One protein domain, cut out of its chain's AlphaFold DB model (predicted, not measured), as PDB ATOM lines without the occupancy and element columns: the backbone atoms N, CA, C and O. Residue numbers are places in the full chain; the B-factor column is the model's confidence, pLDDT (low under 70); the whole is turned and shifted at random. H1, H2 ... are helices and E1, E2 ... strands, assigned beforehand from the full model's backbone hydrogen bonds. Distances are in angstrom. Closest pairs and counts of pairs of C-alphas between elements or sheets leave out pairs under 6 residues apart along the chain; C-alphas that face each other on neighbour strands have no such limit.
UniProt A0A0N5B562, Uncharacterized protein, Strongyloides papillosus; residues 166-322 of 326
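This is residues 166 to 322 of the 326 residues of an uncharacterized protein of Strongyloides papillosus (UniProt A0A0N5B562). What shape does the printed part make? A five-stranded sheet, folded back on itself with E2 as the hinge, sits beside two long helices, H3 and H5, which run side by side in opposite ways, with H5 between the sheet and H3. The short H1 is on the sheet, H2 packs on H5, and H4 lies far from the sheet. What is it built of? The printed part has 157 residues with strands E1 to E5 and then helices H1 to H5, a mixed class; the antiparallel sheet has the order E4, E3, E2, E1, E5. How large is it? It is compact, with a radius of gyration of the C-alphas of 16.8 A and spans of 53 by 42 by 25 A.

How do the strands pair? E1, residues 166 to 170, E2, residues 177 to 186, E3, residues 191 to 196, and E4, residues 205 to 208, form a meander of hairpins, each strand the antiparallel neighbour of the one before. Within hydrogen-bond range are N 167 and O 180 at 3.0 A, N 183 and O 193 at 2.8 A, and N 194 and O 205 at 2.8 A. The edge strand E5, residues 212 to 214, is antiparallel to E1, with N 168 and O 213 at 2.8 A. How is the sheet folded? E2 bends by 87 degrees at residue 180, and E4 and E3 face E1 and E5. What does the hub touch? H5, residues 294 to 322, touches H3, residues 241 to 268, at a shallow tilt of 25 degrees, opposite ways, the closest C-alphas being those of Tyr 248 and Gly 308, 4.6 A. H5 only grazes the sheet with residues 302 to 313, and with residues 298 to 305 alone it only just touches H1, residues 217 to 222, with 3 pairs of C-alphas within 8 A, the closest those of Cys 219 and Val 302, 6.4 A. What of the rest? H5 touches H2, residues 225 to 228, with residues 295 to 302 alone, the closest C-alphas being those of Thr 227 and Ser 299, 6.1 A. H4, residues 280 to 283, is near H3, with 5 pairs of C-alphas within 10 A. Every O i to N i+4 pair is within hydrogen-bond range in H3 and H5, and 1 of 2 in H1; H2 and H4 are too short for such a pair.

Where does E1 begin? C-alpha 166 is at (137.536, -33.177, 145.695). Which elements are long? E2 measures 20.1 A from first to last C-alpha, H3 40.7 A and H5 42.7 A, with C-alpha 322 at (121.106, -38.251, 122.436).

Is the printed part whole? It has no cut, and the links H2 to H3 and H3 to H4 are long. Where is confidence low? The mean pLDDT of the printed part is 73.9, and 62 residues are under 70, among them residues 268 to 295.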
ATOM      1  N   LYS A 166     136.879 -34.369 146.243       93.88
ATOM      2  CA  LYS A 166     137.536 -33.177 145.695       93.88
ATOM      3  C   LYS A 166     136.936 -32.809 144.353       93.88
ATOM      4  O   LYS A 166     136.644 -33.677 143.529       93.88
ATOM      5  N   VAL A 167     136.725 -31.517 144.139       94.31
ATOM      6  CA  VAL A 167     136.012 -31.004 142.967       94.31
ATOM      7  C   VAL A 167     136.630 -29.714 142.452       94.31
ATOM      8  O   VAL A 167     137.228 -28.968 143.222       94.31
ATOM      9  N   PHE A 168     136.428 -29.441 141.166       92.81
ATOM     10  CA  PHE A 168     136.361 -28.077 140.656       92.81
ATOM     11  C   PHE A 168     134.888 -27.681 140.640       92.81
ATOM     12  O   PHE A 168     134.070 -28.366 140.023       92.81
ATOM     13  N   ALA A 169     134.529 -26.611 141.332       92.38
ATOM     14  CA  ALA A 169     133.153 -26.135 141.388       92.38
ATOM     15  C   ALA A 169     133.093 -24.670 140.973       92.38
ATOM     16  O   ALA A 169     134.011 -23.906 141.267       92.38
ATOM     17  N   LYS A 170     132.018 -24.279 140.296       87.88
ATOM     18  CA  LYS A 170     131.827 -22.889 139.899       87.88
ATOM     19  C   LYS A 170     131.425 -22.038 141.097       87.88
ATOM     20  O   LYS A 170     130.447 -22.324 141.791       87.88
ATOM     21  N   TYR A 171     132.167 -20.970 141.326       78.25
ATOM     22  CA  TYR A 171     131.863 -19.979 142.331       78.25
ATOM     23  C   TYR A 171     130.897 -18.945 141.754       78.25
ATOM     24  O   TYR A 171     131.148 -18.297 140.744       78.25
ATOM     25  N   HIS A 172     129.738 -18.804 142.390       73.94
ATOM     26  CA  HIS A 172     128.636 -17.989 141.872       73.94
ATOM     27  C   HIS A 172     128.927 -16.477 141.818       73.94
ATOM     28  O   HIS A 172     128.173 -15.744 141.180       73.94
ATOM     29  N   VAL A 173     129.964 -15.996 142.514       71.62
ATOM     30  CA  VAL A 173     130.282 -14.561 142.596       71.62
ATOM     31  C   VAL A 173     130.933 -14.058 141.312       71.62
ATOM     32  O   VAL A 173     130.570 -12.986 140.831       71.62
ATOM     33  N   ASP A 174     131.871 -14.822 140.755       70.19
ATOM     34  CA  ASP A 174     132.639 -14.460 139.559       70.19
ATOM     35  C   ASP A 174     132.393 -15.401 138.370       70.19
ATOM     36  O   ASP A 174     132.762 -15.079 137.246       70.19
ATOM     37  N   GLY A 175     131.717 -16.530 138.592       71.69
ATOM     38  CA  GLY A 175     131.432 -17.522 137.563       71.69
ATOM     39  C   GLY A 175     132.614 -18.429 137.225       71.69
ATOM     40  O   GLY A 175     132.498 -19.203 136.275       71.69
ATOM     41  N   MET A 176     133.702 -18.367 137.995       79.19
ATOM     42  CA  MET A 176     134.925 -19.135 137.766       79.19
ATOM     43  C   MET A 176     134.915 -20.435 138.569       79.19
ATOM     44  O   MET A 176     134.269 -20.545 139.607       79.19
ATOM     45  N   TYR A 177     135.633 -21.445 138.094       84.62
ATOM     46  CA  TYR A 177     135.827 -22.710 138.783       84.62
ATOM     47  C   TYR A 177     137.028 -22.637 139.717       84.62
ATOM     48  O   TYR A 177     138.094 -22.165 139.335       84.62
ATOM     49  N   TYR A 178     136.855 -23.177 140.918       80.81
ATOM     50  CA  TYR A 178     137.897 -23.268 141.936       80.81
ATOM     51  C   TYR A 178     137.928 -24.666 142.545       80.81
ATOM     52  O   TYR A 178     136.921 -25.384 142.556       80.81
ATOM     53  N   LEU A 179     139.085 -25.039 143.090       85.62
ATOM     54  CA  LEU A 179     139.235 -26.275 143.849       85.62
ATOM     55  C   LEU A 179     138.413 -26.215 145.141       85.62
ATOM     56  O   LEU A 179     138.412 -25.220 145.864       85.62
ATOM     57  N   GLY A 180     137.742 -27.314 145.466       88.00
ATOM     58  CA  GLY A 180     136.922 -27.416 146.662       88.00
ATOM     59  C   GLY A 180     136.711 -28.847 147.130       88.00
ATOM     60  O   GLY A 180     137.175 -29.815 146.525       88.00
ATOM     61  N   THR A 181     136.004 -28.974 148.248       92.06
ATOM     62  CA  THR A 181     135.605 -30.252 148.843       92.06
ATOM     63  C   THR A 181     134.094 -30.290 149.040       92.06
ATOM     64  O   THR A 181     133.519 -29.359 149.606       92.06
ATOM     65  N   VAL A 182     133.459 -31.382 148.607       92.06
ATOM     66  CA  VAL A 182     132.034 -31.648 148.843       92.06
ATOM     67  C   VAL A 182     131.809 -31.980 150.317       92.06
ATOM     68  O   VAL A 182     132.395 -32.917 150.851       92.06
ATOM     69  N   VAL A 183     130.924 -31.236 150.967       91.81
ATOM     70  CA  VAL A 183     130.488 -31.468 152.351       91.81
ATOM     71  C   VAL A 183     129.249 -32.351 152.382       91.81
ATOM     72  O   VAL A 183     129.142 -33.261 153.207       91.81
ATOM     73  N   SER A 184     128.293 -32.063 151.500       92.56
ATOM     74  CA  SER A 184     127.035 -32.791 151.396       92.56
ATOM     75  C   SER A 184     126.400 -32.603 150.013       92.56
ATOM     76  O   SER A 184     126.830 -31.763 149.220       92.56
ATOM     77  N   SER A 185     125.373 -33.397 149.707       92.44
ATOM     78  CA  SER A 185     124.606 -33.305 148.460       92.44
ATOM     79  C   SER A 185     123.102 -33.324 148.735       92.44
ATOM     80  O   SER A 185     122.628 -34.191 149.479       92.44
ATOM     81  N   ASP A 186     122.337 -32.456 148.075       91.06
ATOM     82  CA  ASP A 186     120.875 -32.540 148.023       91.06
ATOM     83  C   ASP A 186     120.435 -33.163 146.692       91.06
ATOM     84  O   ASP A 186     120.417 -32.522 145.638       91.06
ATOM     85  N   ILE A 187     120.018 -34.429 146.761       88.69
ATOM     86  CA  ILE A 187     119.564 -35.207 145.603       88.69
ATOM     87  C   ILE A 187     118.298 -34.614 144.966       88.69
ATOM     88  O   ILE A 187     118.106 -34.734 143.760       88.69
ATOM     89  N   LYS A 188     117.408 -33.990 145.749       89.81
ATOM     90  CA  LYS A 188     116.146 -33.443 145.223       89.81
ATOM     91  C   LYS A 188     116.373 -32.160 144.444       89.81
ATOM     92  O   LYS A 188     115.669 -31.929 143.465       89.81
ATOM     93  N   MET A 189     117.297 -31.329 144.918       89.25
ATOM     94  CA  MET A 189     117.655 -30.076 144.255       89.25
ATOM     95  C   MET A 189     118.769 -30.249 143.219       89.25
ATOM     96  O   MET A 189     118.992 -29.338 142.437       89.25
ATOM     97  N   SER A 190     119.425 -31.414 143.172       91.50
ATOM     98  CA  SER A 190     120.594 -31.662 142.321       91.50
ATOM     99  C   SER A 190     121.724 -30.670 142.612       91.50
ATOM    100  O   SER A 190     122.295 -30.071 141.707       91.50
ATOM    101  N   THR A 191     122.019 -30.460 143.898       93.56
ATOM    102  CA  THR A 191     123.029 -29.490 144.355       93.56
ATOM    103  C   THR A 191     124.025 -30.122 145.317       93.56
ATOM    104  O   THR A 191     123.732 -31.132 145.964       93.56
ATOM    105  N   TYR A 192     125.198 -29.506 145.413       91.38
ATOM    106  CA  TYR A 192     126.249 -29.827 146.366       91.38
ATOM    107  C   TYR A 192     126.494 -28.658 147.307       91.38
ATOM    108  O   TYR A 192     126.452 -27.503 146.897       91.38
ATOM    109  N   GLU A 193     126.811 -28.973 148.554       91.25
ATOM    110  CA  GLU A 193     127.438 -28.049 149.487       91.25
ATOM    111  C   GLU A 193     128.957 -28.202 149.372       91.25
ATOM    112  O   GLU A 193     129.489 -29.285 149.620       91.25
ATOM    113  N   VAL A 194     129.658 -27.138 148.980       88.75
ATOM    114  CA  VAL A 194     131.100 -27.132 148.700       88.75
ATOM    115  C   VAL A 194     131.806 -26.106 149.584       88.75
ATOM    116  O   VAL A 194     131.343 -24.976 149.729       88.75
ATOM    117  N   ILE A 195     132.943 -26.497 150.161       84.69
ATOM    118  CA  ILE A 195     133.915 -25.568 150.758       84.69
ATOM    119  C   ILE A 195     135.041 -25.370 149.749       84.69
ATOM    120  O   ILE A 195     135.695 -26.342 149.362       84.69
ATOM    121  N   PHE A 196     135.271 -24.125 149.339       77.94
ATOM    122  CA  PHE A 196     136.355 -23.773 148.427       77.94
ATOM    123  C   PHE A 196     137.696 -23.716 149.160       77.94
ATOM    124  O   PHE A 196     137.817 -23.144 150.249       77.94
ATOM    125  N   SER A 197     138.714 -24.332 148.567       76.19
ATOM    126  CA  SER A 197     140.079 -24.266 149.077       76.19
ATOM    127  C   SER A 197     140.607 -22.837 148.956       76.19
ATOM    128  O   SER A 197     140.467 -22.221 147.910       76.19
ATOM    129  N   GLY A 198     141.205 -22.302 150.022       66.31
ATOM    130  CA  GLY A 198     141.685 -20.914 150.070       66.31
ATOM    131  C   GLY A 198     140.633 -19.896 150.534       66.31
ATOM    132  O   GLY A 198     140.989 -18.773 150.877       66.31
ATOM    133  N   PHE A 199     139.364 -20.306 150.636       64.56
ATOM    134  CA  PHE A 199     138.236 -19.469 151.070       64.56
ATOM    135  C   PHE A 199     137.475 -20.096 152.247       64.56
ATOM    136  O   PHE A 199     136.278 -19.873 152.423       64.56
ATOM    137  N   GLN A 200     138.143 -20.914 153.068       64.75
ATOM    138  CA  GLN A 200     137.474 -21.701 154.113       64.75
ATOM    139  C   GLN A 200     136.734 -20.824 155.138       64.75
ATOM    140  O   GLN A 200     135.723 -21.252 155.696       64.75
ATOM    141  N   ASP A 201     137.203 -19.594 155.350       63.25
ATOM    142  CA  ASP A 201     136.578 -18.617 156.246       63.25
ATOM    143  C   ASP A 201     135.241 -18.069 155.714       63.25
ATOM    144  O   ASP A 201     134.428 -17.574 156.498       63.25
ATOM    145  N   GLU A 202     134.978 -18.174 154.407       66.62
ATOM    146  CA  GLU A 202     133.704 -17.756 153.808       66.62
ATOM    147  C   GLU A 202     132.589 -18.796 154.008       66.62
ATOM    148  O   GLU A 202     131.402 -18.467 153.940       66.62
ATOM    149  N   GLY A 203     132.961 -20.035 154.340       74.25
ATOM    150  CA  GLY A 203     132.042 -21.101 154.713       74.25
ATOM    151  C   GLY A 203     131.667 -22.039 153.566       74.25
ATOM    152  O   GLY A 203     132.502 -22.439 152.759       74.25
ATOM    153  N   VAL A 204     130.405 -22.475 153.572       83.12
ATOM    154  CA  VAL A 204     129.871 -23.513 152.679       83.12
ATOM    155  C   VAL A 204     128.964 -22.872 151.638       83.12
ATOM    156  O   VAL A 204     128.074 -22.092 151.982       83.12
ATOM    157  N   PHE A 205     129.148 -23.254 150.378       86.00
ATOM    158  CA  PHE A 205     128.409 -22.722 149.241       86.00
ATOM    159  C   PHE A 205     127.587 -23.807 148.560       86.00
ATOM    160  O   PHE A 205     128.048 -24.931 148.392       86.00
ATOM    161  N   VAL A 206     126.370 -23.458 148.146       91.50
ATOM    162  CA  VAL A 206     125.502 -24.361 147.387       91.50
ATOM    163  C   VAL A 206     125.775 -24.168 145.897       91.50
ATOM    164  O   VAL A 206     125.641 -23.054 145.395       91.50
ATOM    165  N   VAL A 207     126.142 -25.245 145.205       91.31
ATOM    166  CA  VAL A 207     126.494 -25.261 143.776       91.31
ATOM    167  C   VAL A 207     125.629 -26.290 143.050       91.31
ATOM    168  O   VAL A 207     125.389 -27.384 143.568       91.31
ATOM    169  N   GLU A 208     125.136 -25.965 141.854       93.44
ATOM    170  CA  GLU A 208     124.390 -26.921 141.031       93.44
ATOM    171  C   GLU A 208     125.289 -28.077 140.578       93.44
ATOM    172  O   GLU A 208     126.454 -27.885 140.243       93.44
ATOM    173  N   SER A 209     124.757 -29.300 140.512       89.62
ATOM    174  CA  SER A 209     125.537 -30.473 140.093       89.62
ATOM    175  C   SER A 209     126.088 -30.359 138.667       89.62
ATOM    176  O   SER A 209     127.099 -30.976 138.339       89.62
ATOM    177  N   SER A 210     125.420 -29.585 137.810       88.50
ATOM    178  CA  SER A 210     125.870 -29.225 136.461       88.50
ATOM    179  C   SER A 210     127.139 -28.372 136.475       88.50
ATOM    180  O   SER A 210     127.893 -28.429 135.515       88.50
ATOM    181  N   GLU A 211     127.426 -27.653 137.554       91.94
ATOM    182  CA  GLU A 211     128.566 -26.740 137.683       91.94
ATOM    183  C   GLU A 211     129.673 -27.310 138.587       91.94
ATOM    184  O   GLU A 211     130.528 -26.586 139.099       91.94
ATOM    185  N   VAL A 212     129.658 -28.631 138.791       91.50
ATOM    186  CA  VAL A 212     130.671 -29.374 139.542       91.50
ATOM    187  C   VAL A 212     131.353 -30.389 138.625       91.50
ATOM    188  O   VAL A 212     130.704 -31.127 137.877       91.50
ATOM    189  N   LEU A 213     132.680 -30.422 138.701       91.06
ATOM    190  CA  LEU A 213     133.573 -31.373 138.049       91.06
ATOM    191  C   LEU A 213     134.347 -32.125 139.130       91.06
ATOM    192  O   LEU A 213     134.868 -31.514 140.062       91.06
ATOM    193  N   LYS A 214     134.456 -33.450 139.022       90.44
ATOM    194  CA  LYS A 214     135.265 -34.227 139.967       90.44
ATOM    195  C   LYS A 214     136.747 -33.913 139.746       90.44
ATOM    196  O   LYS A 214     137.230 -34.002 138.627       90.44
ATOM    197  N   CYS A 215     137.467 -33.577 140.811       90.38
ATOM    198  CA  CYS A 215     138.916 -33.426 140.788       90.38
ATOM    199  C   CYS A 215     139.555 -34.740 141.262       90.38
ATOM    200  O   CYS A 215     139.154 -35.265 142.304       90.38
ATOM    201  N   PRO A 216     140.556 -35.283 140.555       85.81
ATOM    202  CA  PRO A 216     141.344 -36.394 141.070       85.81
ATOM    203  C   PRO A 216     142.052 -36.036 142.386       85.81
ATOM    204  O   PRO A 216     142.617 -34.948 142.515       85.81
ATOM    205  N   ASP A 217     142.079 -36.967 143.345       83.06
ATOM    206  CA  ASP A 217     142.686 -36.728 144.667       83.06
ATOM    207  C   ASP A 217     144.170 -36.365 144.567       83.06
ATOM    208  O   ASP A 217     144.657 -35.502 145.289       83.06
ATOM    209  N   HIS A 218     144.898 -37.013 143.656       82.75
ATOM    210  CA  HIS A 218     146.318 -36.746 143.453       82.75
ATOM    211  C   HIS A 218     146.567 -35.320 142.935       82.75
ATOM    212  O   HIS A 218     147.541 -34.707 143.351       82.75
ATOM    213  N   CYS A 219     145.652 -34.762 142.131       85.81
ATOM    214  CA  CYS A 219     145.715 -33.364 141.711       85.81
ATOM    215  C   CYS A 219     145.532 -32.427 142.911       85.81
ATOM    216  O   CYS A 219     146.385 -31.590 143.194       85.81
ATOM    217  N   TYR A 220     144.479 -32.652 143.697       85.06
ATOM    218  CA  TYR A 220     144.194 -31.850 144.886       85.06
ATOM    219  C   TYR A 220     145.307 -31.928 145.946       85.06
ATOM    220  O   TYR A 220     145.603 -30.943 146.613       85.06
ATOM    221  N   ASN A 221     145.949 -33.081 146.120       82.75
ATOM    222  CA  ASN A 221     146.918 -33.286 147.200       82.75
ATOM    223  C   ASN A 221     148.285 -32.633 146.958       82.75
ATOM    224  O   ASN A 221     149.020 -32.438 147.923       82.75
ATOM    225  N   ILE A 222     148.643 -32.333 145.705       74.06
ATOM    226  CA  ILE A 222     149.927 -31.686 145.388       74.06
ATOM    227  C   ILE A 222     149.814 -30.166 145.229       74.06
ATOM    228  O   ILE A 222     150.831 -29.492 145.093       74.06
ATOM    229  N   THR A 223     148.586 -29.640 145.232       75.25
ATOM    230  CA  THR A 223     148.306 -28.205 145.103       75.25
ATOM    231  C   THR A 223     148.817 -27.397 146.303       75.25
ATOM    232  O   THR A 223     148.889 -27.886 147.432       75.25
ATOM    233  N   THR A 224     149.187 -26.146 146.041       65.25
ATOM    234  CA  THR A 224     149.645 -25.149 147.018       65.25
ATOM    235  C   THR A 224     148.609 -24.037 147.195       65.25
ATOM    236  O   THR A 224     147.663 -23.920 146.412       65.25
ATOM    237  N   ASP A 225     148.815 -23.170 148.193       61.47
ATOM    238  CA  ASP A 225     147.962 -21.999 148.453       61.47
ATOM    239  C   ASP A 225     147.769 -21.112 147.211       61.47
ATOM    240  O   ASP A 225     146.677 -20.591 146.994       61.47
ATOM    241  N   VAL A 226     148.796 -20.996 146.360       60.16
ATOM    242  CA  VAL A 226     148.723 -20.251 145.092       60.16
ATOM    243  C   VAL A 226     147.699 -20.892 144.155       60.16
ATOM    244  O   VAL A 226     146.795 -20.221 143.664       60.16
ATOM    245  N   THR A 227     147.788 -22.207 143.953       61.44
ATOM    246  CA  THR A 227     146.885 -22.931 143.047       61.44
ATOM    247  C   THR A 227     145.465 -23.096 143.585       61.44
ATOM    248  O   THR A 227     144.536 -23.226 142.795       61.44
ATOM    249  N   TYR A 228     145.259 -23.055 144.905       64.19
ATOM    250  CA  TYR A 228     143.912 -23.071 145.481       64.19
ATOM    251  C   TYR A 228     143.115 -21.804 145.163       64.19
ATOM    252  O   TYR A 228     141.899 -21.873 145.008       64.19
ATOM    253  N   LEU A 229     143.800 -20.668 145.031       63.31
ATOM    254  CA  LEU A 229     143.193 -19.369 144.735       63.31
ATOM    255  C   LEU A 229     143.087 -19.081 143.230       63.31
ATOM    256  O   LEU A 229     142.643 -17.999 142.847       63.31
ATOM    257  N   MET A 230     143.500 -20.020 142.378       67.25
ATOM    258  CA  MET A 230     143.515 -19.835 140.933       67.25
ATOM    259  C   MET A 230     142.114 -20.036 140.332       67.25
ATOM    260  O   MET A 230     141.534 -21.111 140.507       67.25
ATOM    261  N   PRO A 231     141.573 -19.039 139.608       71.56
ATOM    262  CA  PRO A 231     140.294 -19.163 138.924       71.56
ATOM    263  C   PRO A 231     140.446 -19.866 137.572       71.56
ATOM    264  O   PRO A 231     141.335 -19.530 136.788       71.56
ATOM    265  N   PHE A 232     139.522 -20.772 137.253       73.75
ATOM    266  CA  PHE A 232     139.458 -21.436 135.948       73.75
ATOM    267  C   PHE A 232     138.149 -21.128 135.227       73.75
ATOM    268  O   PHE A 232     137.067 -21.307 135.781       73.75
ATOM    269  N   GLU A 233     138.219 -20.693 133.976       76.06
ATOM    270  CA  GLU A 233     137.021 -20.551 133.151       76.06
ATOM    271  C   GLU A 233     136.726 -21.862 132.426       76.06
ATOM    272  O   GLU A 233     137.638 -22.515 131.921       76.06
ATOM    273  N   PHE A 234     135.453 -22.248 132.362       72.19
ATOM    274  CA  PHE A 234     135.048 -23.377 131.531       72.19
ATOM    275  C   PHE A 234     135.238 -22.991 130.057       72.19
ATOM    276  O   PHE A 234     134.593 -22.039 129.616       72.19
ATOM    277  N   PRO A 235     136.096 -23.687 129.295       68.88
ATOM    278  CA  PRO A 235     136.409 -23.275 127.933       68.88
ATOM    279  C   PRO A 235     135.196 -23.468 127.017       68.88
ATOM    280  O   PRO A 235     134.341 -24.323 127.272       68.88
ATOM    281  N   GLU A 236     135.121 -22.721 125.914       69.44
ATOM    282  CA  GLU A 236     134.239 -23.136 124.825       69.44
ATOM    283  C   GLU A 236     134.791 -24.433 124.212       69.44
ATOM    284  O   GLU A 236     135.982 -24.583 123.953       69.44
ATOM    285  N   ILE A 237     133.924 -25.423 124.050       69.38
ATOM    286  CA  ILE A 237     134.315 -26.782 123.688       69.38
ATOM    287  C   ILE A 237     133.500 -27.202 122.465       69.38
ATOM    288  O   ILE A 237     132.313 -26.877 122.359       69.38
ATOM    289  N   CYS A 238     134.126 -27.937 121.543       64.44
ATOM    290  CA  CYS A 238     133.438 -28.493 120.385       64.44
ATOM    291  C   CYS A 238     132.360 -29.508 120.807       64.44
ATOM    292  O   CYS A 238     132.413 -30.141 121.860       64.44
ATOM    293  N   SER A 239     131.335 -29.674 119.975       69.19
ATOM    294  CA  SER A 239     130.272 -30.651 120.239       69.19
ATOM    295  C   SER A 239     130.548 -32.034 119.641       69.19
ATOM    296  O   SER A 239     129.687 -32.911 119.747       69.19
ATOM    297  N   ASP A 240     131.677 -32.212 118.949       74.69
ATOM    298  CA  ASP A 240     132.008 -33.473 118.292       74.69
ATOM    299  C   ASP A 240     132.465 -34.522 119.312       74.69
ATOM    300  O   ASP A 240     133.299 -34.269 120.173       74.69
ATOM    301  N   LYS A 241     131.874 -35.716 119.246       70.19
ATOM    302  CA  LYS A 241     132.092 -36.750 120.264       70.19
ATOM    303  C   LYS A 241     133.488 -37.359 120.205       70.19
ATOM    304  O   LYS A 241     134.000 -37.708 121.266       70.19
ATOM    305  N   GLU A 242     134.052 -37.520 119.011       68.19
ATOM    306  CA  GLU A 242     135.381 -38.108 118.844       68.19
ATOM    307  C   GLU A 242     136.450 -37.086 119.249       68.19
ATOM    308  O   GLU A 242     137.326 -37.393 120.053       68.19
ATOM    309  N   GLU A 243     136.294 -35.822 118.847       65.94
ATOM    310  CA  GLU A 243     137.205 -34.752 119.279       65.94
ATOM    311  C   GLU A 243     137.201 -34.560 120.805       65.94
ATOM    312  O   GLU A 243     138.249 -34.340 121.414       65.94
ATOM    313  N   LEU A 244     136.039 -34.681 121.455       65.44
ATOM    314  CA  LEU A 244     135.918 -34.575 122.912       65.44
ATOM    315  C   LEU A 244     136.646 -35.698 123.657       65.44
ATOM    316  O   LEU A 244     137.310 -35.438 124.665       65.44
ATOM    317  N   ILE A 245     136.491 -36.948 123.206       66.75
ATOM    318  CA  ILE A 245     137.144 -38.088 123.860       66.75
ATOM    319  C   ILE A 245     138.656 -38.044 123.633       66.75
ATOM    320  O   ILE A 245     139.411 -38.280 124.576       66.75
ATOM    321  N   ASP A 246     139.093 -37.644 122.439       64.50
ATOM    322  CA  ASP A 246     140.509 -37.502 122.106       64.50
ATOM    323  C   ASP A 246     141.157 -36.360 122.889       64.50
ATOM    324  O   ASP A 246     142.225 -36.537 123.477       64.50
ATOM    325  N   SER A 247     140.460 -35.232 123.036       68.56
ATOM    326  CA  SER A 247     140.918 -34.112 123.868       68.56
ATOM    327  C   SER A 247     141.028 -34.492 125.348       68.56
ATOM    328  O   SER A 247     141.985 -34.105 126.026       68.56
ATOM    329  N   TYR A 248     140.084 -35.286 125.870       74.00
ATOM    330  CA  TYR A 248     140.170 -35.821 127.233       74.00
ATOM    331  C   TYR A 248     141.385 -36.738 127.406       74.00
ATOM    332  O   TYR A 248     142.139 -36.598 128.372       74.00
ATOM    333  N   LEU A 249     141.582 -37.665 126.472       65.38
ATOM    334  CA  LEU A 249     142.672 -38.634 126.495       65.38
ATOM    335  C   LEU A 249     144.044 -37.963 126.393       65.38
ATOM    336  O   LEU A 249     144.946 -38.287 127.170       65.38
ATOM    337  N   LEU A 250     144.172 -36.969 125.516       65.62
ATOM    338  CA  LEU A 250     145.370 -36.148 125.387       65.62
ATOM    339  C   LEU A 250     145.655 -35.364 126.673       65.62
ATOM    340  O   LEU A 250     146.772 -35.396 127.188       65.62
ATOM    341  N   SER A 251     144.630 -34.724 127.245       68.62
ATOM    342  CA  SER A 251     144.752 -34.011 128.524       68.62
ATOM    343  C   SER A 251     145.203 -34.949 129.643       68.62
ATOM    344  O   SER A 251     146.078 -34.603 130.435       68.62
ATOM    345  N   LYS A 252     144.655 -36.169 129.687       70.06
ATOM    346  CA  LYS A 252     145.048 -37.190 130.656       70.06
ATOM    347  C   LYS A 252     146.518 -37.577 130.493       70.06
ATOM    348  O   LYS A 252     147.255 -37.517 131.474       70.06
ATOM    349  N   TYR A 253     146.954 -37.889 129.273       68.12
ATOM    350  CA  TYR A 253     148.348 -38.224 128.973       68.12
ATOM    351  C   TYR A 253     149.317 -37.111 129.405       68.12
ATOM    352  O   TYR A 253     150.274 -37.368 130.138       68.12
ATOM    353  N   HIS A 254     149.029 -35.859 129.032       69.31
ATOM    354  CA  HIS A 254     149.832 -34.706 129.444       69.31
ATOM    355  C   HIS A 254     149.852 -34.534 130.964       69.31
ATOM    356  O   HIS A 254     150.910 -34.295 131.549       69.31
ATOM    357  N   SER A 255     148.704 -34.698 131.624       72.19
ATOM    358  CA  SER A 255     148.620 -34.580 133.076       72.19
ATOM    359  C   SER A 255     149.399 -35.677 133.811       72.19
ATOM    360  O   SER A 255     150.043 -35.380 134.813       72.19
ATOM    361  N   ASP A 256     149.426 -36.912 133.298       70.62
ATOM    362  CA  ASP A 256     150.191 -38.024 133.879       70.62
ATOM    363  C   ASP A 256     151.708 -37.795 133.735       70.62
ATOM    364  O   ASP A 256     152.479 -38.049 134.671       70.62
ATOM    365  N   ALA A 257     152.142 -37.263 132.586       67.19
ATOM    366  CA  ALA A 257     153.533 -36.874 132.354       67.19
ATOM    367  C   ALA A 257     153.967 -35.750 133.310       67.19
ATOM    368  O   ALA A 257     154.996 -35.861 133.981       67.19
ATOM    369  N   LEU A 258     153.144 -34.704 133.442       72.00
ATOM    370  CA  LEU A 258     153.399 -33.590 134.357       72.00
ATOM    371  C   LEU A 258     153.397 -34.026 135.819       72.00
ATOM    372  O   LEU A 258     154.270 -33.627 136.586       72.00
ATOM    373  N   TYR A 259     152.454 -34.881 136.209       80.94
ATOM    374  CA  TYR A 259     152.400 -35.420 137.559       80.94
ATOM    375  C   TYR A 259     153.662 -36.221 137.893       80.94
ATOM    376  O   TYR A 259     154.215 -36.069 138.981       80.94
ATOM    377  N   SER A 260     154.154 -37.033 136.953       76.25
ATOM    378  CA  SER A 260     155.387 -37.811 137.127       76.25
ATOM    379  C   SER A 260     156.602 -36.905 137.353       76.25
ATOM    380  O   SER A 260     157.356 -37.123 138.302       76.25
ATOM    381  N   MET A 261     156.738 -35.844 136.551       76.81
ATOM    382  CA  MET A 261     157.772 -34.819 136.723       76.81
ATOM    383  C   MET A 261     157.656 -34.124 138.090       76.81
ATOM    384  O   MET A 261     158.631 -34.042 138.835       76.81
ATOM    385  N   LEU A 262     156.457 -33.665 138.467       74.38
ATOM    386  CA  LEU A 262     156.216 -32.992 139.749       74.38
ATOM    387  C   LEU A 262     156.561 -33.894 140.943       74.38
ATOM    388  O   LEU A 262     157.176 -33.435 141.906       74.38
ATOM    389  N   GLN A 263     156.219 -35.184 140.882       75.31
ATOM    390  CA  GLN A 263     156.585 -36.152 141.918       75.31
ATOM    391  C   GLN A 263     158.100 -36.332 142.032       75.31
ATOM    392  O   GLN A 263     158.625 -36.371 143.146       75.31
ATOM    393  N   GLU A 264     158.815 -36.402 140.910       71.88
ATOM    394  CA  GLU A 264     160.273 -36.499 140.915       71.88
ATOM    395  C   GLU A 264     160.918 -35.272 141.572       71.88
ATOM    396  O   GLU A 264     161.804 -35.407 142.423       71.88
ATOM    397  N   VAL A 265     160.420 -34.077 141.246       69.69
ATOM    398  CA  VAL A 265     160.858 -32.812 141.846       69.69
ATOM    399  C   VAL A 265     160.628 -32.800 143.360       69.69
ATOM    400  O   VAL A 265     161.548 -32.481 144.123       69.69
ATOM    401  N   ILE A 266     159.436 -33.214 143.808       70.62
ATOM    402  CA  ILE A 266     159.072 -33.308 145.229       70.62
ATOM    403  C   ILE A 266     159.975 -34.312 145.962       70.62
ATOM    404  O   ILE A 266     160.509 -34.004 147.030       70.62
ATOM    405  N   MET A 267     160.177 -35.506 145.395       71.62
ATOM    406  CA  MET A 267     160.990 -36.566 146.004       71.62
ATOM    407  C   MET A 267     162.466 -36.178 146.116       71.62
ATOM    408  O   MET A 267     163.103 -36.461 147.133       71.62
ATOM    409  N   ASN A 268     163.009 -35.523 145.088       67.56
ATOM    410  CA  ASN A 268     164.423 -35.159 145.016       67.56
ATOM    411  C   ASN A 268     164.740 -33.792 145.645       67.56
ATOM    412  O   ASN A 268     165.913 -33.420 145.713       67.56
ATOM    413  N   GLN A 269     163.726 -33.049 146.111       61.56
ATOM    414  CA  GLN A 269     163.843 -31.697 146.685       61.56
ATOM    415  C   GLN A 269     164.585 -30.693 145.778       61.56
ATOM    416  O   GLN A 269     165.166 -29.716 146.256       61.56
ATOM    417  N   LYS A 270     164.583 -30.920 144.459       59.44
ATOM    418  CA  LYS A 270     165.198 -30.024 143.470       59.44
ATOM    419  C   LYS A 270     164.172 -28.991 143.013       59.44
ATOM    420  O   LYS A 270     163.514 -29.177 142.006       59.44
ATOM    421  N   ILE A 271     164.023 -27.910 143.771       56.16
ATOM    422  CA  ILE A 271     162.978 -26.901 143.510       56.16
ATOM    423  C   ILE A 271     163.456 -25.820 142.517       56.16
ATOM    424  O   ILE A 271     162.649 -25.070 141.978       56.16
ATOM    425  N   ASN A 272     164.764 -25.745 142.246       51.59
ATOM    426  CA  ASN A 272     165.350 -24.685 141.427       51.59
ATOM    427  C   ASN A 272     165.752 -25.195 140.035       51.59
ATOM    428  O   ASN A 272     166.530 -26.144 139.943       51.59
ATOM    429  N   ASP A 273     165.287 -24.474 139.010       53.75
ATOM    430  CA  ASP A 273     165.666 -24.563 137.590       53.75
ATOM    431  C   ASP A 273     165.285 -25.895 136.905       53.75
ATOM    432  O   ASP A 273     166.119 -26.761 136.643       53.75
ATOM    433  N   LEU A 274     163.984 -26.056 136.620       56.81
ATOM    434  CA  LEU A 274     163.380 -27.286 136.082       56.81
ATOM    435  C   LEU A 274     163.571 -27.495 134.571       56.81
ATOM    436  O   LEU A 274     163.078 -28.483 134.031       56.81
ATOM    437  N   LYS A 275     164.294 -26.603 133.882       57.59
ATOM    438  CA  LYS A 275     164.397 -26.547 132.409       57.59
ATOM    439  C   LYS A 275     164.753 -27.870 131.724       57.59
ATOM    440  O   LYS A 275     164.243 -28.153 130.647       57.59
ATOM    441  N   LEU A 276     165.636 -28.673 132.321       54.59
ATOM    442  CA  LEU A 276     166.136 -29.907 131.699       54.59
ATOM    443  C   LEU A 276     165.142 -31.076 131.772       54.59
ATOM    444  O   LEU A 276     165.242 -32.003 130.970       54.59
ATOM    445  N   ASP A 277     164.168 -31.004 132.682       62.22
ATOM    446  CA  ASP A 277     163.250 -32.104 132.998       62.22
ATOM    447  C   ASP A 277     161.814 -31.835 132.492       62.22
ATOM    448  O   ASP A 277     160.893 -32.595 132.786       62.22
ATOM    449  N   ILE A 278     161.608 -30.762 131.712       63.22
ATOM    450  CA  ILE A 278     160.299 -30.408 131.146       63.22
ATOM    451  C   ILE A 278     159.919 -31.404 130.033       63.22
ATOM    452  O   ILE A 278     160.737 -31.638 129.127       63.22
ATOM    453  N   PRO A 279     158.685 -31.959 130.055       57.16
ATOM    454  CA  PRO A 279     158.168 -32.812 128.994       57.16
ATOM    455  C   PRO A 279     158.271 -32.158 127.617       57.16
ATOM    456  O   PRO A 279     158.049 -30.960 127.463       57.16
ATOM    457  N   GLU A 280     158.565 -32.955 126.596       59.28
ATOM    458  CA  GLU A 280     158.820 -32.467 125.237       59.28
ATOM    459  C   GLU A 280     157.678 -31.609 124.677       59.28
ATOM    460  O   GLU A 280     157.926 -30.513 124.175       59.28
ATOM    461  N   PHE A 281     156.425 -32.032 124.886       57.75
ATOM    462  CA  PHE A 281     155.235 -31.299 124.437       57.75
ATOM    463  C   PHE A 281     155.126 -29.877 125.015       57.75
ATOM    464  O   PHE A 281     154.411 -29.040 124.463       57.75
ATOM    465  N   MET A 282     155.833 -29.607 126.116       56.38
ATOM    466  CA  MET A 282     155.853 -28.323 126.801       56.38
ATOM    467  C   MET A 282     157.056 -27.444 126.469       56.38
ATOM    468  O   MET A 282     156.994 -26.240 126.704       56.38
ATOM    469  N   ARG A 283     158.149 -28.009 125.945       58.75
ATOM    470  CA  ARG A 283     159.415 -27.274 125.755       58.75
ATOM    471  C   ARG A 283     159.268 -26.068 124.836       58.75
ATOM    472  O   ARG A 283     159.891 -25.050 125.088       58.75
ATOM    473  N   LYS A 284     158.387 -26.155 123.839       53.03
ATOM    474  CA  LYS A 284     158.062 -25.049 122.923       53.03
ATOM    475  C   LYS A 284     157.421 -23.825 123.591       53.03
ATOM    476  O   LYS A 284     157.282 -22.797 122.943       53.03
ATOM    477  N   TYR A 285     156.982 -23.940 124.844       48.47
ATOM    478  CA  TYR A 285     156.304 -22.864 125.575       48.47
ATOM    479  C   TYR A 285     157.201 -22.156 126.586       48.47
ATOM    480  O   TYR A 285     156.744 -21.242 127.267       48.47
ATOM    481  N   PHE A 286     158.458 -22.580 126.696       52.88
ATOM    482  CA  PHE A 286     159.431 -21.968 127.582       52.88
ATOM    483  C   PHE A 286     160.653 -21.574 126.766       52.88
ATOM    484  O   PHE A 286     161.298 -22.429 126.158       52.88
ATOM    485  N   ASP A 287     160.976 -20.281 126.763       54.50
ATOM    486  CA  ASP A 287     162.188 -19.798 126.114       54.50
ATOM    487  C   ASP A 287     163.426 -20.384 126.806       54.50
ATOM    488  O   ASP A 287     163.457 -20.621 128.019       54.50
ATOM    489  N   SER A 288     164.493 -20.591 126.031       53.19
ATOM    490  CA  SER A 288     165.750 -21.179 126.515       53.19
ATOM    491  C   SER A 288     166.369 -20.403 127.690       53.19
ATOM    492  O   SER A 288     167.082 -20.992 128.512       53.19
ATOM    493  N   ASP A 289     166.018 -19.124 127.852       52.09
ATOM    494  CA  ASP A 289     166.484 -18.238 128.919       52.09
ATOM    495  C   ASP A 289     165.519 -18.103 130.120       52.09
ATOM    496  O   ASP A 289     165.982 -17.771 131.214       52.09
ATOM    497  N   ASP A 290     164.265 -18.564 130.043       54.22
ATOM    498  CA  ASP A 290     163.252 -18.361 131.100       54.22
ATOM    499  C   ASP A 290     163.261 -19.429 132.202       54.22
ATOM    500  O   ASP A 290     163.023 -20.611 131.967       54.22
ATOM    501  N   SER A 291     163.536 -19.034 133.449       56.97
ATOM    502  CA  SER A 291     163.496 -19.958 134.589       56.97
ATOM    503  C   SER A 291     162.069 -20.440 134.855       56.97
ATOM    504  O   SER A 291     161.232 -19.639 135.263       56.97
ATOM    505  N   VAL A 292     161.821 -21.743 134.711       63.34
ATOM    506  CA  VAL A 292     160.516 -22.343 135.010       63.34
ATOM    507  C   VAL A 292     160.474 -22.829 136.454       63.34
ATOM    508  O   VAL A 292     161.302 -23.640 136.890       63.34
ATOM    509  N   THR A 293     159.510 -22.315 137.206       69.19
ATOM    510  CA  THR A 293     159.316 -22.603 138.626       69.19
ATOM    511  C   THR A 293     158.404 -23.807 138.846       69.19
ATOM    512  O   THR A 293     157.601 -24.197 137.998       69.19
ATOM    513  N   PHE A 294     158.505 -24.406 140.034       69.56
ATOM    514  CA  PHE A 294     157.616 -25.492 140.445       69.56
ATOM    515  C   PHE A 294     156.137 -25.075 140.449       69.56
ATOM    516  O   PHE A 294     155.295 -25.842 139.987       69.56
ATOM    517  N   ASP A 295     155.823 -23.869 140.935       66.00
ATOM    518  CA  ASP A 295     154.443 -23.377 141.024       66.00
ATOM    519  C   ASP A 295     153.819 -23.169 139.634       66.00
ATOM    520  O   ASP A 295     152.627 -23.427 139.452       66.00
ATOM    521  N   GLU A 296     154.611 -22.780 138.632       70.50
ATOM    522  CA  GLU A 296     154.157 -22.683 137.238       70.50
ATOM    523  C   GLU A 296     153.823 -24.060 136.659       70.50
ATOM    524  O   GLU A 296     152.712 -24.262 136.168       70.50
ATOM    525  N   ILE A 297     154.727 -25.042 136.778       71.44
ATOM    526  CA  ILE A 297     154.468 -26.413 136.298       71.44
ATOM    527  C   ILE A 297     153.261 -27.027 137.013       71.44
ATOM    528  O   ILE A 297     152.420 -27.672 136.384       71.44
ATOM    529  N   LEU A 298     153.142 -26.804 138.322       72.81
ATOM    530  CA  LEU A 298     152.003 -27.257 139.109       72.81
ATOM    531  C   LEU A 298     150.697 -26.612 138.632       72.81
ATOM    532  O   LEU A 298     149.687 -27.303 138.498       72.81
ATOM    533  N   SER A 299     150.713 -25.315 138.332       71.00
ATOM    534  CA  SER A 299     149.543 -24.600 137.814       71.00
ATOM    535  C   SER A 299     149.102 -25.151 136.462       71.00
ATOM    536  O   SER A 299     147.914 -25.399 136.252       71.00
ATOM    537  N   ILE A 300     150.061 -25.429 135.577       71.69
ATOM    538  CA  ILE A 300     149.802 -26.022 134.262       71.69
ATOM    539  C   ILE A 300     149.212 -27.425 134.410       71.69
ATOM    540  O   ILE A 300     148.228 -27.760 133.751       71.69
ATOM    541  N   TYR A 301     149.763 -28.237 135.307       80.62
ATOM    542  CA  TYR A 301     149.231 -29.559 135.614       80.62
ATOM    543  C   TYR A 301     147.774 -29.508 136.109       80.62
ATOM    544  O   TYR A 301     146.918 -30.212 135.571       80.62
ATOM    545  N   VAL A 302     147.468 -28.647 137.086       75.81
ATOM    546  CA  VAL A 302     146.104 -28.492 137.623       75.81
ATOM    547  C   VAL A 302     145.140 -28.024 136.532       75.81
ATOM    548  O   VAL A 302     144.039 -28.567 136.412       75.81
ATOM    549  N   PHE A 303     145.562 -27.073 135.698       78.44
ATOM    550  CA  PHE A 303     144.774 -26.602 134.561       78.44
ATOM    551  C   PHE A 303     144.522 -27.710 133.527       78.44
ATOM    552  O   PHE A 303     143.402 -27.869 133.048       78.44
ATOM    553  N   THR A 304     145.530 -28.534 133.236       72.75
ATOM    554  CA  THR A 304     145.423 -29.652 132.283       72.75
ATOM    555  C   THR A 304     144.420 -30.697 132.780       72.75
ATOM    556  O   THR A 304     143.591 -31.191 132.016       72.75
ATOM    557  N   ILE A 305     144.429 -30.986 134.086       81.19
ATOM    558  CA  ILE A 305     143.417 -31.831 134.731       81.19
ATOM    559  C   ILE A 305     142.024 -31.203 134.602       81.19
ATOM    560  O   ILE A 305     141.075 -31.900 134.237       81.19
ATOM    561  N   PHE A 306     141.886 -29.905 134.883       82.94
ATOM    562  CA  PHE A 306     140.614 -29.193 134.759       82.94
ATOM    563  C   PHE A 306     140.053 -29.267 133.329       82.94
ATOM    564  O   PHE A 306     138.890 -29.636 133.158       82.94
ATOM    565  N   LEU A 307     140.878 -29.008 132.307       76.75
ATOM    566  CA  LEU A 307     140.498 -29.141 130.898       76.75
ATOM    567  C   LEU A 307     140.032 -30.559 130.569       76.75
ATOM    568  O   LEU A 307     138.939 -30.737 130.029       76.75
ATOM    569  N   GLY A 308     140.805 -31.571 130.976       76.94
ATOM    570  CA  GLY A 308     140.426 -32.973 130.810       76.94
ATOM    571  C   GLY A 308     139.046 -33.270 131.403       76.94
ATOM    572  O   GLY A 308     138.210 -33.907 130.761       76.94
ATOM    573  N   MET A 309     138.759 -32.756 132.601       84.62
ATOM    574  CA  MET A 309     137.449 -32.934 133.233       84.62
ATOM    575  C   MET A 309     136.327 -32.186 132.503       84.62
ATOM    576  O   MET A 309     135.207 -32.697 132.445       84.62
ATOM    577  N   CYS A 310     136.603 -31.021 131.913       81.25
ATOM    578  CA  CYS A 310     135.631 -30.301 131.089       81.25
ATOM    579  C   CYS A 310     135.283 -31.086 129.817       81.25
ATOM    580  O   CYS A 310     134.101 -31.262 129.523       81.25
ATOM    581  N   PHE A 311     136.284 -31.623 129.108       79.56
ATOM    582  CA  PHE A 311     136.064 -32.460 127.924       79.56
ATOM    583  C   PHE A 311     135.259 -33.715 128.256       79.56
ATOM    584  O   PHE A 311     134.264 -34.008 127.590       79.56
ATOM    585  N   LEU A 312     135.623 -34.413 129.337       80.31
ATOM    586  CA  LEU A 312     134.905 -35.605 129.785       80.31
ATOM    587  C   LEU A 312     133.445 -35.295 130.140       80.31
ATOM    588  O   LEU A 312     132.541 -36.038 129.752       80.31
ATOM    589  N   LYS A 313     133.199 -34.185 130.847       84.06
ATOM    590  CA  LYS A 313     131.842 -33.747 131.184       84.06
ATOM    591  C   LYS A 313     131.029 -33.448 129.924       84.06
ATOM    592  O   LYS A 313     129.936 -33.990 129.767       84.06
ATOM    593  N   SER A 314     131.573 -32.641 129.011       81.69
ATOM    594  CA  SER A 314     130.918 -32.292 127.746       81.69
ATOM    595  C   SER A 314     130.594 -33.541 126.924       81.69
ATOM    596  O   SER A 314     129.474 -33.690 126.429       81.69
ATOM    597  N   TYR A 315     131.522 -34.498 126.856       79.56
ATOM    598  CA  TYR A 315     131.296 -35.793 126.219       79.56
ATOM    599  C   TYR A 315     130.112 -36.544 126.847       79.56
ATOM    600  O   TYR A 315     129.185 -36.954 126.142       79.56
ATOM    601  N   GLN A 316     130.086 -36.681 128.174       81.50
ATOM    602  CA  GLN A 316     129.003 -37.362 128.890       81.50
ATOM    603  C   GLN A 316     127.645 -36.669 128.681       81.50
ATOM    604  O   GLN A 316     126.644 -37.342 128.412       81.50
ATOM    605  N   ASP A 317     127.616 -35.335 128.709       81.06
ATOM    606  CA  ASP A 317     126.401 -34.545 128.505       81.06
ATOM    607  C   ASP A 317     125.814 -34.757 127.095       81.06
ATOM    608  O   ASP A 317     124.592 -34.933 126.942       81.06
ATOM    609  N   THR A 318     126.663 -34.845 126.057       75.50
ATOM    610  CA  THR A 318     126.212 -35.163 124.687       75.50
ATOM    611  C   THR A 318     125.592 -36.560 124.580       75.50
ATOM    612  O   THR A 318     124.613 -36.738 123.847       75.50
ATOM    613  N   GLN A 319     126.087 -37.555 125.327       68.50
ATOM    614  CA  GLN A 319     125.492 -38.893 125.343       68.50
ATOM    615  C   GLN A 319     124.083 -38.881 125.950       68.50
ATOM    616  O   GLN A 319     123.142 -39.421 125.355       68.50
ATOM    617  N   THR A 320     123.903 -38.212 127.093       64.75
ATOM    618  CA  THR A 320     122.590 -38.090 127.744       64.75
ATOM    619  C   THR A 320     121.566 -37.371 126.871       64.75
ATOM    620  O   THR A 320     120.418 -37.817 126.791       64.75
ATOM    621  N   ASN A 321     121.961 -36.327 126.141       57.12
ATOM    622  CA  ASN A 321     121.050 -35.601 125.251       57.12
ATOM    623  C   ASN A 321     120.628 -36.420 124.021       57.12
ATOM    624  O   ASN A 321     119.474 -36.327 123.603       57.12
ATOM    625  N   THR A 322     121.489 -37.306 123.505       50.59
ATOM    626  CA  THR A 322     121.106 -38.251 122.436       50.59
ATOM    627  C   THR A 322     120.157 -39.369 122.887       50.59
ATOM    628  O   THR A 322     119.565 -40.047 122.052       50.59
TER     629      THR A 322